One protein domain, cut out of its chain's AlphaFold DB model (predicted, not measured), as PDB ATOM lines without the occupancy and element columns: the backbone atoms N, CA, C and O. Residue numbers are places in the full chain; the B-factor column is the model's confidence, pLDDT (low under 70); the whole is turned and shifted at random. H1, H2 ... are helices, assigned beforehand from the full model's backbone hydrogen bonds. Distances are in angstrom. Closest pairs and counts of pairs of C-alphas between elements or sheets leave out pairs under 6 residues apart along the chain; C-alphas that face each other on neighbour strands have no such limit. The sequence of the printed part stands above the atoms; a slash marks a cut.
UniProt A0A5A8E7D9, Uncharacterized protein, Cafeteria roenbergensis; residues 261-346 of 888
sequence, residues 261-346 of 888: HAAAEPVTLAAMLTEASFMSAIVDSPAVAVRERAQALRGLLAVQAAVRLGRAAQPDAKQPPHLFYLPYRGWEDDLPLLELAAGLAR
ATOM      1  N   HIS A 261      -0.690  -1.110 -34.941       42.41
ATOM      2  CA  HIS A 261       0.047  -1.885 -35.945       42.41
ATOM      3  C   HIS A 261       0.670  -1.026 -37.056       42.41
ATOM      4  O   HIS A 261       1.626  -1.471 -37.683       42.41
ATOM      5  N   ALA A 262       0.159   0.188 -37.279       41.22
ATOM      6  CA  ALA A 262       0.692   1.164 -38.230       41.22
ATOM      7  C   ALA A 262       1.648   2.194 -37.589       41.22
ATOM      8  O   ALA A 262       2.308   2.947 -38.305       41.22
ATOM      9  N   ALA A 263       1.724   2.256 -36.257       42.59
ATOM     10  CA  ALA A 263       2.621   3.151 -35.537       42.59
ATOM     11  C   ALA A 263       4.086   2.726 -35.718       42.59
ATOM     12  O   ALA A 263       4.455   1.588 -35.438       42.59
ATOM     13  N   ALA A 264       4.932   3.672 -36.132       36.38
ATOM     14  CA  ALA A 264       6.382   3.478 -36.227       36.38
ATOM     15  C   ALA A 264       7.094   3.471 -34.855       36.38
ATOM     16  O   ALA A 264       8.260   3.100 -34.769       36.38
ATOM     17  N   GLU A 265       6.393   3.879 -33.791       41.34
ATOM     18  CA  GLU A 265       6.886   3.977 -32.412       41.34
ATOM     19  C   GLU A 265       6.280   2.860 -31.538       41.34
ATOM     20  O   GLU A 265       5.069   2.614 -31.621       41.34
ATOM     21  N   PRO A 266       7.064   2.195 -30.668       49.38
ATOM     22  CA  PRO A 266       6.573   1.108 -29.827       49.38
ATOM     23  C   PRO A 266       5.616   1.612 -28.737       49.38
ATOM     24  O   PRO A 266       5.999   2.300 -27.787       49.38
ATOM     25  N   VAL A 267       4.353   1.199 -28.828       57.19
ATOM     26  CA  VAL A 267       3.348   1.428 -27.782       57.19
ATOM     27  C   VAL A 267       3.740   0.633 -26.537       57.19
ATOM     28  O   VAL A 267       3.983  -0.571 -26.605       57.19
ATOM     29  N   THR A 268       3.803   1.290 -25.376       66.50
ATOM     30  CA  THR A 268       4.234   0.618 -24.143       66.50
ATOM     31  C   THR A 268       3.254  -0.487 -23.741       66.50
ATOM     32  O   THR A 268       2.035  -0.292 -23.777       66.50
ATOM     33  N   LEU A 269       3.770  -1.637 -23.283       68.06
ATOM     34  CA  LEU A 269       2.914  -2.745 -22.844       68.06
ATOM     35  C   LEU A 269       1.939  -2.310 -21.736       68.06
ATOM     36  O   LEU A 269       0.797  -2.754 -21.707       68.06
ATOM     37  N   ALA A 270       2.358  -1.385 -20.866       66.19
ATOM     38  CA  ALA A 270       1.513  -0.806 -19.825       66.19
ATOM     39  C   ALA A 270       0.280  -0.070 -20.390       66.19
ATOM     40  O   ALA A 270      -0.813  -0.208 -19.835       66.19
ATOM     41  N   ALA A 271       0.415   0.665 -21.501       70.56
ATOM     42  CA  ALA A 271      -0.718   1.320 -22.157       70.56
ATOM     43  C   ALA A 271      -1.679   0.289 -22.767       70.56
ATOM     44  O   ALA A 271      -2.881   0.344 -22.499       70.56
ATOM     45  N   MET A 272      -1.147  -0.702 -23.496       71.69
ATOM     46  CA  MET A 272      -1.960  -1.771 -24.088       71.69
ATOM     47  C   MET A 272      -2.701  -2.588 -23.017       71.69
ATOM     48  O   MET A 272      -3.883  -2.880 -23.164       71.69
ATOM     49  N   LEU A 273      -2.030  -2.918 -21.907       74.06
ATOM     50  CA  LEU A 273      -2.622  -3.623 -20.769       74.06
ATOM     51  C   LEU A 273      -3.678  -2.786 -20.040       74.06
ATOM     52  O   LEU A 273      -4.670  -3.348 -19.578       74.06
ATOM     53  N   THR A 274      -3.499  -1.467 -19.948       74.50
ATOM     54  CA  THR A 274      -4.488  -0.557 -19.347       74.50
ATOM     55  C   THR A 274      -5.757  -0.476 -20.194       74.50
ATOM     56  O   THR A 274      -6.853  -0.568 -19.645       74.50
ATOM     57  N   GLU A 275      -5.629  -0.354 -21.519       75.56
ATOM     58  CA  GLU A 275      -6.777  -0.341 -22.435       75.56
ATOM     59  C   GLU A 275      -7.472  -1.709 -22.482       75.56
ATOM     60  O   GLU A 275      -8.690  -1.782 -22.329       75.56
ATOM     61  N   ALA A 276      -6.705  -2.802 -22.575       76.06
ATOM     62  CA  ALA A 276      -7.234  -4.163 -22.517       76.06
ATOM     63  C   ALA A 276      -7.945  -4.473 -21.189       76.06
ATOM     64  O   ALA A 276      -8.931  -5.197 -21.179       76.06
ATOM     65  N   SER A 277      -7.482  -3.925 -20.063       76.56
ATOM     66  CA  SER A 277      -8.072  -4.185 -18.740       76.56
ATOM     67  C   SER A 277      -9.189  -3.205 -18.358       76.56
ATOM     68  O   SER A 277      -9.668  -3.243 -17.221       76.56
ATOM     69  N   PHE A 278      -9.594  -2.298 -19.256       81.75
ATOM     70  CA  PHE A 278     -10.576  -1.263 -18.938       81.75
ATOM     71  C   PHE A 278     -11.960  -1.849 -18.626       81.75
ATOM     72  O   PHE A 278     -12.514  -2.646 -19.379       81.75
ATOM     73  N   MET A 279     -12.558  -1.395 -17.521       84.44
ATOM     74  CA  MET A 279     -13.911  -1.764 -17.101       84.44
ATOM     75  C   MET A 279     -14.617  -0.566 -16.469       84.44
ATOM     76  O   MET A 279     -14.034   0.159 -15.659       84.44
ATOM     77  N   SER A 280     -15.900  -0.371 -16.782       86.75
ATOM     78  CA  SER A 280     -16.690   0.732 -16.223       86.75
ATOM     79  C   SER A 280     -16.805   0.677 -14.686       86.75
ATOM     80  O   SER A 280     -16.910  -0.391 -14.088       86.75
ATOM     81  N   ALA A 281     -16.919   1.811 -13.991       88.19
ATOM     82  CA  ALA A 281     -17.301   1.759 -12.571       88.19
ATOM     83  C   ALA A 281     -18.772   1.324 -12.391       88.19
ATOM     84  O   ALA A 281     -19.102   0.563 -11.485       88.19
ATOM     85  N   ILE A 282     -19.657   1.789 -13.281       91.94
ATOM     86  CA  ILE A 282     -21.090   1.464 -13.315       91.94
ATOM     87  C   ILE A 282     -21.393   0.749 -14.628       91.94
ATOM     88  O   ILE A 282     -21.036   1.256 -15.687       91.94
ATOM     89  N   VAL A 283     -22.052  -0.404 -14.547       87.94
ATOM     90  CA  VAL A 283     -22.512  -1.191 -15.702       87.94
ATOM     91  C   VAL A 283     -23.976  -0.863 -15.984       87.94
ATOM     92  O   VAL A 283     -24.735  -0.689 -15.030       87.94
ATOM     93  N   ASP A 284     -24.380  -0.829 -17.257       85.31
ATOM     94  CA  ASP A 284     -25.765  -0.539 -17.664       85.31
ATOM     95  C   ASP A 284     -26.660  -1.791 -17.757       85.31
ATOM     96  O   ASP A 284     -27.849  -1.709 -17.475       85.31
ATOM     97  N   SER A 285     -26.127  -2.966 -18.104       82.56
ATOM     98  CA  SER A 285     -26.899  -4.222 -18.158       82.56
ATOM     99  C   SER A 285     -26.022  -5.460 -17.904       82.56
ATOM    100  O   SER A 285     -24.797  -5.366 -18.033       82.56
ATOM    101  N   PRO A 286     -26.595  -6.635 -17.571       78.69
ATOM    102  CA  PRO A 286     -25.819  -7.870 -17.424       78.69
ATOM    103  C   PRO A 286     -25.028  -8.217 -18.697       78.69
ATOM    104  O   PRO A 286     -23.850  -8.557 -18.619       78.69
ATOM    105  N   ALA A 287     -25.625  -8.010 -19.876       76.00
ATOM    106  CA  ALA A 287     -24.960  -8.203 -21.164       76.00
ATOM    107  C   ALA A 287     -23.753  -7.264 -21.368       76.00
ATOM    108  O   ALA A 287     -22.768  -7.662 -21.986       76.00
ATOM    109  N   VAL A 288     -23.776  -6.037 -20.825       79.81
ATOM    110  CA  VAL A 288     -22.602  -5.143 -20.845       79.81
ATOM    111  C   VAL A 288     -21.494  -5.661 -19.921       79.81
ATOM    112  O   VAL A 288     -20.335  -5.618 -20.321       79.81
ATOM    113  N   ALA A 289     -21.815  -6.217 -18.745       77.56
ATOM    114  CA  ALA A 289     -20.802  -6.849 -17.887       77.56
ATOM    115  C   ALA A 289     -20.109  -8.025 -18.596       77.56
ATOM    116  O   ALA A 289     -18.882  -8.100 -18.588       77.56
ATOM    117  N   VAL A 290     -20.875  -8.909 -19.246       74.00
ATOM    118  CA  VAL A 290     -20.328 -10.028 -20.035       74.00
ATOM    119  C   VAL A 290     -19.477  -9.514 -21.203       74.00
ATOM    120  O   VAL A 290     -18.359  -9.986 -21.409       74.00
ATOM    121  N   ARG A 291     -19.956  -8.492 -21.927       77.12
ATOM    122  CA  ARG A 291     -19.240  -7.881 -23.058       77.12
ATOM    123  C   ARG A 291     -17.905  -7.263 -22.644       77.12
ATOM    124  O   ARG A 291     -16.916  -7.511 -23.325       77.12
ATOM    125  N   GLU A 292     -17.857  -6.516 -21.540       81.69
ATOM    126  CA  GLU A 292     -16.611  -5.937 -21.012       81.69
ATOM    127  C   GLU A 292     -15.614  -7.030 -20.587       81.69
ATOM    128  O   GLU A 292     -14.429  -6.920 -20.889       81.69
ATOM    129  N   ARG A 293     -16.072  -8.132 -19.967       79.44
ATOM    130  CA  ARG A 293     -15.206  -9.291 -19.653       79.44
ATOM    131  C   ARG A 293     -14.623  -9.930 -20.919       79.44
ATOM    132  O   ARG A 293     -13.430 -10.216 -20.969       79.44
ATOM    133  N   ALA A 294     -15.449 -10.133 -21.948       74.12
ATOM    134  CA  ALA A 294     -15.019 -10.712 -23.222       74.12
ATOM    135  C   ALA A 294     -14.089  -9.773 -24.012       74.12
ATOM    136  O   ALA A 294     -13.138 -10.228 -24.649       74.12
ATOM    137  N   GLN A 295     -14.328  -8.459 -23.952       77.56
ATOM    138  CA  GLN A 295     -13.413  -7.440 -24.474       77.56
ATOM    139  C   GLN A 295     -12.071  -7.485 -23.744       77.56
ATOM    140  O   GLN A 295     -11.043  -7.490 -24.414       77.56
ATOM    141  N   ALA A 296     -12.073  -7.608 -22.412       80.88
ATOM    142  CA  ALA A 296     -10.842  -7.704 -21.641       80.88
ATOM    143  C   ALA A 296     -10.035  -8.965 -21.972       80.88
ATOM    144  O   ALA A 296      -8.833  -8.875 -22.211       80.88
ATOM    145  N   LEU A 297     -10.692 -10.125 -22.099       79.31
ATOM    146  CA  LEU A 297     -10.034 -11.358 -22.540       79.31
ATOM    147  C   LEU A 297      -9.390 -11.194 -23.926       79.31
ATOM    148  O   LEU A 297      -8.205 -11.479 -24.088       79.31
ATOM    149  N   ARG A 298     -10.140 -10.691 -24.918       73.69
ATOM    150  CA  ARG A 298      -9.615 -10.461 -26.277       73.69
ATOM    151  C   ARG A 298      -8.470  -9.451 -26.295       73.69
ATOM    152  O   ARG A 298      -7.479  -9.683 -26.980       73.69
ATOM    153  N   GLY A 299      -8.586  -8.365 -25.532       75.81
ATOM    154  CA  GLY A 299      -7.534  -7.363 -25.384       75.81
ATOM    155  C   GLY A 299      -6.255  -7.978 -24.824       75.81
ATOM    156  O   GLY A 299      -5.197  -7.843 -25.429       75.81
ATOM    157  N   LEU A 300      -6.348  -8.725 -23.722       78.75
ATOM    158  CA  LEU A 300      -5.198  -9.386 -23.102       78.75
ATOM    159  C   LEU A 300      -4.569 -10.455 -24.017       78.75
ATOM    160  O   LEU A 300      -3.347 -10.536 -24.101       78.75
ATOM    161  N   LEU A 301      -5.363 -11.226 -24.768       76.69
ATOM    162  CA  LEU A 301      -4.839 -12.175 -25.763       76.69
ATOM    163  C   LEU A 301      -4.123 -11.463 -26.927       76.69
ATOM    164  O   LEU A 301      -3.043 -11.887 -27.336       76.69
ATOM    165  N   ALA A 302      -4.663 -10.344 -27.421       71.25
ATOM    166  CA  ALA A 302      -3.995  -9.524 -28.434       71.25
ATOM    167  C   ALA A 302      -2.682  -8.914 -27.905       71.25
ATOM    168  O   ALA A 302      -1.684  -8.856 -28.625       71.25
ATOM    169  N   VAL A 303      -2.652  -8.522 -26.628       76.38
ATOM    170  CA  VAL A 303      -1.434  -8.092 -25.936       76.38
ATOM    171  C   VAL A 303      -0.411  -9.234 -25.849       76.38
ATOM    172  O   VAL A 303       0.760  -9.026 -26.166       76.38
ATOM    173  N   GLN A 304      -0.836 -10.452 -25.500       77.62
ATOM    174  CA  GLN A 304       0.033 -11.633 -25.478       77.62
ATOM    175  C   GLN A 304       0.654 -11.919 -26.850       77.62
ATOM    176  O   GLN A 304       1.855 -12.183 -26.938       77.62
ATOM    177  N   ALA A 305      -0.135 -11.820 -27.923       69.50
ATOM    178  CA  ALA A 305       0.356 -11.961 -29.289       69.50
ATOM    179  C   ALA A 305       1.376 -10.863 -29.649       69.50
ATOM    180  O   ALA A 305       2.437 -11.171 -30.189       69.50
ATOM    181  N   ALA A 306       1.116  -9.600 -29.293       69.06
ATOM    182  CA  ALA A 306       2.044  -8.494 -29.542       69.06
ATOM    183  C   ALA A 306       3.394  -8.667 -28.817       69.06
ATOM    184  O   ALA A 306       4.440  -8.406 -29.414       69.06
ATOM    185  N   VAL A 307       3.385  -9.163 -27.573       71.44
ATOM    186  CA  VAL A 307       4.608  -9.511 -26.822       71.44
ATOM    187  C   VAL A 307       5.353 -10.672 -27.487       71.44
ATOM    188  O   VAL A 307       6.554 -10.563 -27.723       71.44
ATOM    189  N   ARG A 308       4.657 -11.761 -27.856       70.56
ATOM    190  CA  ARG A 308       5.262 -12.921 -28.548       70.56
ATOM    191  C   ARG A 308       5.895 -12.545 -29.895       70.56
ATOM    192  O   ARG A 308       6.910 -13.120 -30.264       70.56
ATOM    193  N   LEU A 309       5.322 -11.572 -30.606       67.75
ATOM    194  CA  LEU A 309       5.830 -11.057 -31.885       67.75
ATOM    195  C   LEU A 309       6.928  -9.982 -31.736       67.75
ATOM    196  O   LEU A 309       7.315  -9.380 -32.734       67.75
ATOM    197  N   GLY A 310       7.391  -9.683 -30.515       64.69
ATOM    198  CA  GLY A 310       8.400  -8.646 -30.259       64.69
ATOM    199  C   GLY A 310       7.930  -7.211 -30.538       64.69
ATOM    200  O   GLY A 310       8.748  -6.297 -30.568       64.69
ATOM    201  N   ARG A 311       6.622  -6.994 -30.741       58.38
ATOM    202  CA  ARG A 311       6.023  -5.686 -31.078       58.38
ATOM    203  C   ARG A 311       5.715  -4.818 -29.858       58.38
ATOM    204  O   ARG A 311       5.446  -3.631 -30.009       58.38
ATOM    205  N   ALA A 312       5.758  -5.399 -28.663       59.16
ATOM    206  CA  ALA A 312       5.699  -4.679 -27.400       59.16
ATOM    207  C   ALA A 312       6.880  -5.119 -26.527       59.16
ATOM    208  O   ALA A 312       7.014  -6.303 -26.213       59.16
ATOM    209  N   ALA A 313       7.733  -4.172 -26.133       56.16
ATOM    210  CA  ALA A 313       8.803  -4.445 -25.179       56.16
ATOM    211  C   ALA A 313       8.204  -4.849 -23.822       56.16
ATOM    212  O   ALA A 313       7.224  -4.243 -23.371       56.16
ATOM    213  N   GLN A 314       8.799  -5.848 -23.156       53.97
ATOM    214  CA  GLN A 314       8.421  -6.149 -21.775       53.97
ATOM    215  C   GLN A 314       8.619  -4.899 -20.911       53.97
ATOM    216  O   GLN A 314       9.613  -4.186 -21.074       53.97
ATOM    217  N   PRO A 315       7.662  -4.578 -20.031       51.50
ATOM    218  CA  PRO A 315       7.568  -3.235 -19.531       51.50
ATOM    219  C   PRO A 315       8.491  -3.054 -18.341       51.50
ATOM    220  O   PRO A 315       8.498  -3.849 -17.399       51.50
ATOM    221  N   ASP A 316       9.111  -1.885 -18.305       46.94
ATOM    222  CA  ASP A 316       9.622  -1.285 -17.079       46.94
ATOM    223  C   ASP A 316       8.434  -0.730 -16.247       46.94
ATOM    224  O   ASP A 316       8.352   0.449 -15.899       46.94
ATOM    225  N   ALA A 317       7.401  -1.570 -16.056       47.41
ATOM    226  CA  ALA A 317       6.068  -1.173 -15.610       47.41
ATOM    227  C   ALA A 317       6.111  -0.627 -14.185       47.41
ATOM    228  O   ALA A 317       6.021  -1.372 -13.205       47.41
ATOM    229  N   LYS A 318       6.133   0.704 -14.077       47.69
ATOM    230  CA  LYS A 318       5.925   1.397 -12.804       47.69
ATOM    231  C   LYS A 318       4.584   1.022 -12.169       47.69
ATOM    232  O   LYS A 318       4.515   0.989 -10.949       47.69
ATOM    233  N   GLN A 319       3.560   0.669 -12.959       52.47
ATOM    234  CA  GLN A 319       2.309   0.078 -12.463       52.47
ATOM    235  C   GLN A 319       1.770  -1.007 -13.423       52.47
ATOM    236  O   GLN A 319       1.644  -0.737 -14.619       52.47
ATOM    237  N   PRO A 320       1.457  -2.226 -12.936       55.19
ATOM    238  CA  PRO A 320       0.781  -3.261 -13.719       55.19
ATOM    239  C   PRO A 320      -0.716  -2.933 -13.925       55.19
ATOM    240  O   PRO A 320      -1.285  -2.185 -13.124       55.19
ATOM    241  N   PRO A 321      -1.390  -3.521 -14.938       56.62
ATOM    242  CA  PRO A 321      -2.842  -3.433 -15.089       56.62
ATOM    243  C   PRO A 321      -3.577  -3.820 -13.809       56.62
ATOM    244  O   PRO A 321      -3.193  -4.743 -13.084       56.62
ATOM    245  N   HIS A 322      -4.674  -3.114 -13.554       65.06
ATOM    246  CA  HIS A 322      -5.424  -3.229 -12.313       65.06
ATOM    247  C   HIS A 322      -6.894  -3.533 -12.599       65.06
ATOM    248  O   HIS A 322      -7.707  -2.648 -12.855       65.06
ATOM    249  N   LEU A 323      -7.237  -4.822 -12.558       76.69
ATOM    250  CA  LEU A 323      -8.586  -5.342 -12.800       76.69
ATOM    251  C   LEU A 323      -9.528  -5.122 -11.593       76.69
ATOM    252  O   LEU A 323     -10.330  -5.996 -11.267       76.69
ATOM    253  N   PHE A 324      -9.466  -3.962 -10.917       83.62
ATOM    254  CA  PHE A 324     -10.232  -3.685  -9.687       83.62
ATOM    255  C   PHE A 324     -11.718  -4.021  -9.811       83.62
ATOM    256  O   PHE A 324     -12.313  -4.571  -8.889       83.62
ATOM    257  N   TYR A 325     -12.321  -3.658 -10.946       86.88
ATOM    258  CA  TYR A 325     -13.756  -3.792 -11.168       86.88
ATOM    259  C   TYR A 325     -14.183  -5.193 -11.626       86.88
ATOM    260  O   TYR A 325     -15.384  -5.472 -11.577       86.88
ATOM    261  N   LEU A 326     -13.250  -6.079 -12.006       85.19
ATOM    262  CA  LEU A 326     -13.554  -7.435 -12.481       85.19
ATOM    263  C   LEU A 326     -14.289  -8.272 -11.416       85.19
ATOM    264  O   LEU A 326     -15.366  -8.769 -11.736       85.19
ATOM    265  N   PRO A 327     -13.871  -8.310 -10.132       84.75
ATOM    266  CA  PRO A 327     -14.632  -8.998  -9.086       84.75
ATOM    267  C   PRO A 327     -16.038  -8.443  -8.843       84.75
ATOM    268  O   PRO A 327     -16.865  -9.098  -8.221       84.75
ATOM    269  N   TYR A 328     -16.361  -7.243  -9.317       86.44
ATOM    270  CA  TYR A 328     -17.722  -6.714  -9.221       86.44
ATOM    271  C   TYR A 328     -18.605  -7.205 -10.383       86.44
ATOM    272  O   TYR A 328     -19.812  -6.988 -10.349       86.44
ATOM    273  N   ARG A 329     -18.041  -7.875 -11.402       77.19
ATOM    274  CA  ARG A 329     -18.750  -8.406 -12.574       77.19
ATOM    275  C   ARG A 329     -19.212  -9.841 -12.351       77.19
ATOM    276  O   ARG A 329     -18.421 -10.772 -12.450       77.19
ATOM    277  N   GLY A 330     -20.515  -9.987 -12.123       67.25
ATOM    278  CA  GLY A 330     -21.218 -11.265 -12.219       67.25
ATOM    279  C   GLY A 330     -20.704 -12.383 -11.300       67.25
ATOM    280  O   GLY A 330     -20.043 -12.159 -10.276       67.25
ATOM    281  N   TRP A 331     -21.097 -13.604 -11.651       66.19
ATOM    282  CA  TRP A 331     -20.921 -14.825 -10.849       66.19
ATOM    283  C   TRP A 331     -19.869 -15.770 -11.455       66.19
ATOM    284  O   TRP A 331     -19.633 -16.875 -10.949       66.19
ATOM    285  N   GLU A 332     -19.245 -15.333 -12.547       67.50
ATOM    286  CA  GLU A 332     -18.238 -16.050 -13.319       67.50
ATOM    287  C   GLU A 332     -16.917 -16.136 -12.554       67.50
ATOM    288  O   GLU A 332     -16.683 -15.413 -11.583       67.50
ATOM    289  N   ASP A 333     -16.067 -17.073 -12.969       68.94
ATOM    290  CA  ASP A 333     -14.733 -17.182 -12.402       68.94
ATOM    291  C   ASP A 333     -13.809 -16.150 -13.040       68.94
ATOM    292  O   ASP A 333     -13.835 -15.940 -14.255       68.94
ATOM    293  N   ASP A 334     -13.018 -15.489 -12.205       77.75
ATOM    294  CA  ASP A 334     -12.085 -14.455 -12.644       77.75
ATOM    295  C   ASP A 334     -10.667 -15.003 -12.783       77.75
ATOM    296  O   ASP A 334      -9.839 -14.343 -13.409       77.75
ATOM    297  N   LEU A 335     -10.398 -16.207 -12.257       80.31
ATOM    298  CA  LEU A 335      -9.067 -16.806 -12.220       80.31
ATOM    299  C   LEU A 335      -8.359 -16.789 -13.594       80.31
ATOM    300  O   LEU A 335      -7.263 -16.239 -13.642       80.31
ATOM    301  N   PRO A 336      -8.954 -17.226 -14.729       78.25
ATOM    302  CA  PRO A 336      -8.242 -17.233 -16.017       78.25
ATOM    303  C   PRO A 336      -7.900 -15.828 -16.546       78.25
ATOM    304  O   PRO A 336      -6.858 -15.620 -17.164       78.25
ATOM    305  N   LEU A 337      -8.772 -14.844 -16.290       80.12
ATOM    306  CA  LEU A 337      -8.557 -13.441 -16.663       80.12
ATOM    307  C   LEU A 337      -7.466 -12.797 -15.799       80.12
ATOM    308  O   LEU A 337      -6.615 -12.073 -16.316       80.12
ATOM    309  N   LEU A 338      -7.488 -13.076 -14.494       83.88
ATOM    310  CA  LEU A 338      -6.493 -12.605 -13.535       83.88
ATOM    311  C   LEU A 338      -5.123 -13.243 -13.800       83.88
ATOM    312  O   LEU A 338      -4.126 -12.534 -13.744       83.88
ATOM    313  N   GLU A 339      -5.072 -14.529 -14.156       83.12
ATOM    314  CA  GLU A 339      -3.848 -15.244 -14.543       83.12
ATOM    315  C   GLU A 339      -3.234 -14.700 -15.833       83.12
ATOM    316  O   GLU A 339      -2.041 -14.396 -15.864       83.12
ATOM    317  N   LEU A 340      -4.038 -14.504 -16.883       80.56
ATOM    318  CA  LEU A 340      -3.553 -13.932 -18.139       80.56
ATOM    319  C   LEU A 340      -3.032 -12.502 -17.937       80.56
ATOM    320  O   LEU A 340      -1.933 -12.173 -18.385       80.56
ATOM    321  N   ALA A 341      -3.784 -11.658 -17.221       81.81
ATOM    322  CA  ALA A 341      -3.345 -10.305 -16.893       81.81
ATOM    323  C   ALA A 341      -2.073 -10.307 -16.033       81.81
ATOM    324  O   ALA A 341      -1.167  -9.516 -16.290       81.81
ATOM    325  N   ALA A 342      -1.978 -11.203 -15.048       81.88
ATOM    326  CA  ALA A 342      -0.817 -11.317 -14.176       81.88
ATOM    327  C   ALA A 342       0.440 -11.789 -14.920       81.88
ATOM    328  O   ALA A 342       1.515 -11.226 -14.730       81.88
ATOM    329  N   GLY A 343       0.307 -12.778 -15.809       79.88
ATOM    330  CA  GLY A 343       1.409 -13.280 -16.629       79.88
ATOM    331  C   GLY A 343       1.955 -12.232 -17.600       79.88
ATOM    332  O   GLY A 343       3.167 -12.123 -17.761       79.88
ATOM    333  N   LEU A 344       1.085 -11.412 -18.201       77.81
ATOM    334  CA  LEU A 344       1.491 -10.314 -19.092       77.81
ATOM    335  C   LEU A 344       2.060  -9.105 -18.343       77.81
ATOM    336  O   LEU A 344       2.875  -8.363 -18.885       77.81
ATOM    337  N   ALA A 345       1.621  -8.902 -17.104       76.00
ATOM    338  CA  ALA A 345       2.110  -7.860 -16.217       76.00
ATOM    339  C   ALA A 345       3.388  -8.248 -15.455       76.00
ATOM    340  O   ALA A 345       3.943  -7.400 -14.753       76.00
ATOM    341  N   ARG A 346       3.847  -9.503 -15.569       77.00
ATOM    342  CA  ARG A 346       5.074  -9.992 -14.935       77.00
ATOM    343  C   ARG A 346       6.283  -9.249 -15.527       77.00
ATOM    344  O   ARG A 346       6.546  -9.391 -16.720       77.00
TER     345      ARG A 346
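AT A GLANCE: This is residues 261 to 346 of the 888 residues of an uncharacterized protein of Cafeteria roenbergensis (UniProt A0A5A8E7D9). One long helix, H2, makes the long side of an elongated body, and two shorter helices, H1 and H3, pack on it, the three centres making a triangle. H1 and H2 form an uneven helical hairpin, and a long stretch with no named element, residues 309 to 334, folds back along the length of H2 before H3 begins. The printed part has 86 residues with three named helices, in the order H1, H2, H3, and no named strand; the class is all helix, though under half of the residues, 42 of 86, are in named elements. The whole is compact, with a radius of gyration of the C-alphas of 13.3 A, and spans 39 by 25 by 20 A.

HOW THE PARTS SIT: H2, residues 286 to 308, touches H1, residues 269 to 276, with its residues 295 to 303 alone. The closest C-alphas of these two are those of Ala 276 and Gly 299, 4.3 A apart. H1 and H2 form a hairpin, running opposite ways at a shallow tilt of 23 degrees. H2 touches H3, residues 335 to 345, with its residues 296 to 304 alone, and the closest C-alphas are those of Leu 297 and Leu 337, 6.4 A apart. H2 and H3 run the same way at a steep tilt of 37 degrees, only just past shallow. H1 and H3 only just touch, with 3 pairs of C-alphas within 8 A, the closest being those of Leu 273 and Ala 341 at 7.8 A. They run opposite ways at a shallow tilt of 29 degrees. The helix packing is mostly aligned, the helices running at shallow tilts, but only just: 2 of the 3 touching pairs. In H1, H2 and H3 every O i to N i+4 pair is within hydrogen-bond range.

IN THESE COORDINATES: H2, 23 residues, is the longest helix; it runs 33.4 A from C-alpha 286 at (-25.819, -7.870, -17.424) to C-alpha 308 at (5.262, -12.921, -28.548). H1, 8 residues, measures 10.3 A and begins with C-alpha 269 at (2.914, -2.745, -22.844). H3, 11 residues, measures 14.9 A and ends with C-alpha 345 at (2.110, -7.860, -16.217).

THE WHOLE: The two C-alphas farthest apart are those of Ala 264 and Trp 331, 41.5 A. The printed part, residues 261 to 346, has no cut. The link from H1 to H2, 9 residues, is short, and the link from H2 to H3, 26 residues, is long. The mean pLDDT of the printed part is 71.4; it is under 70 in residues 261 to 270, 305 to 306, 309 to 322 and 330 to 333.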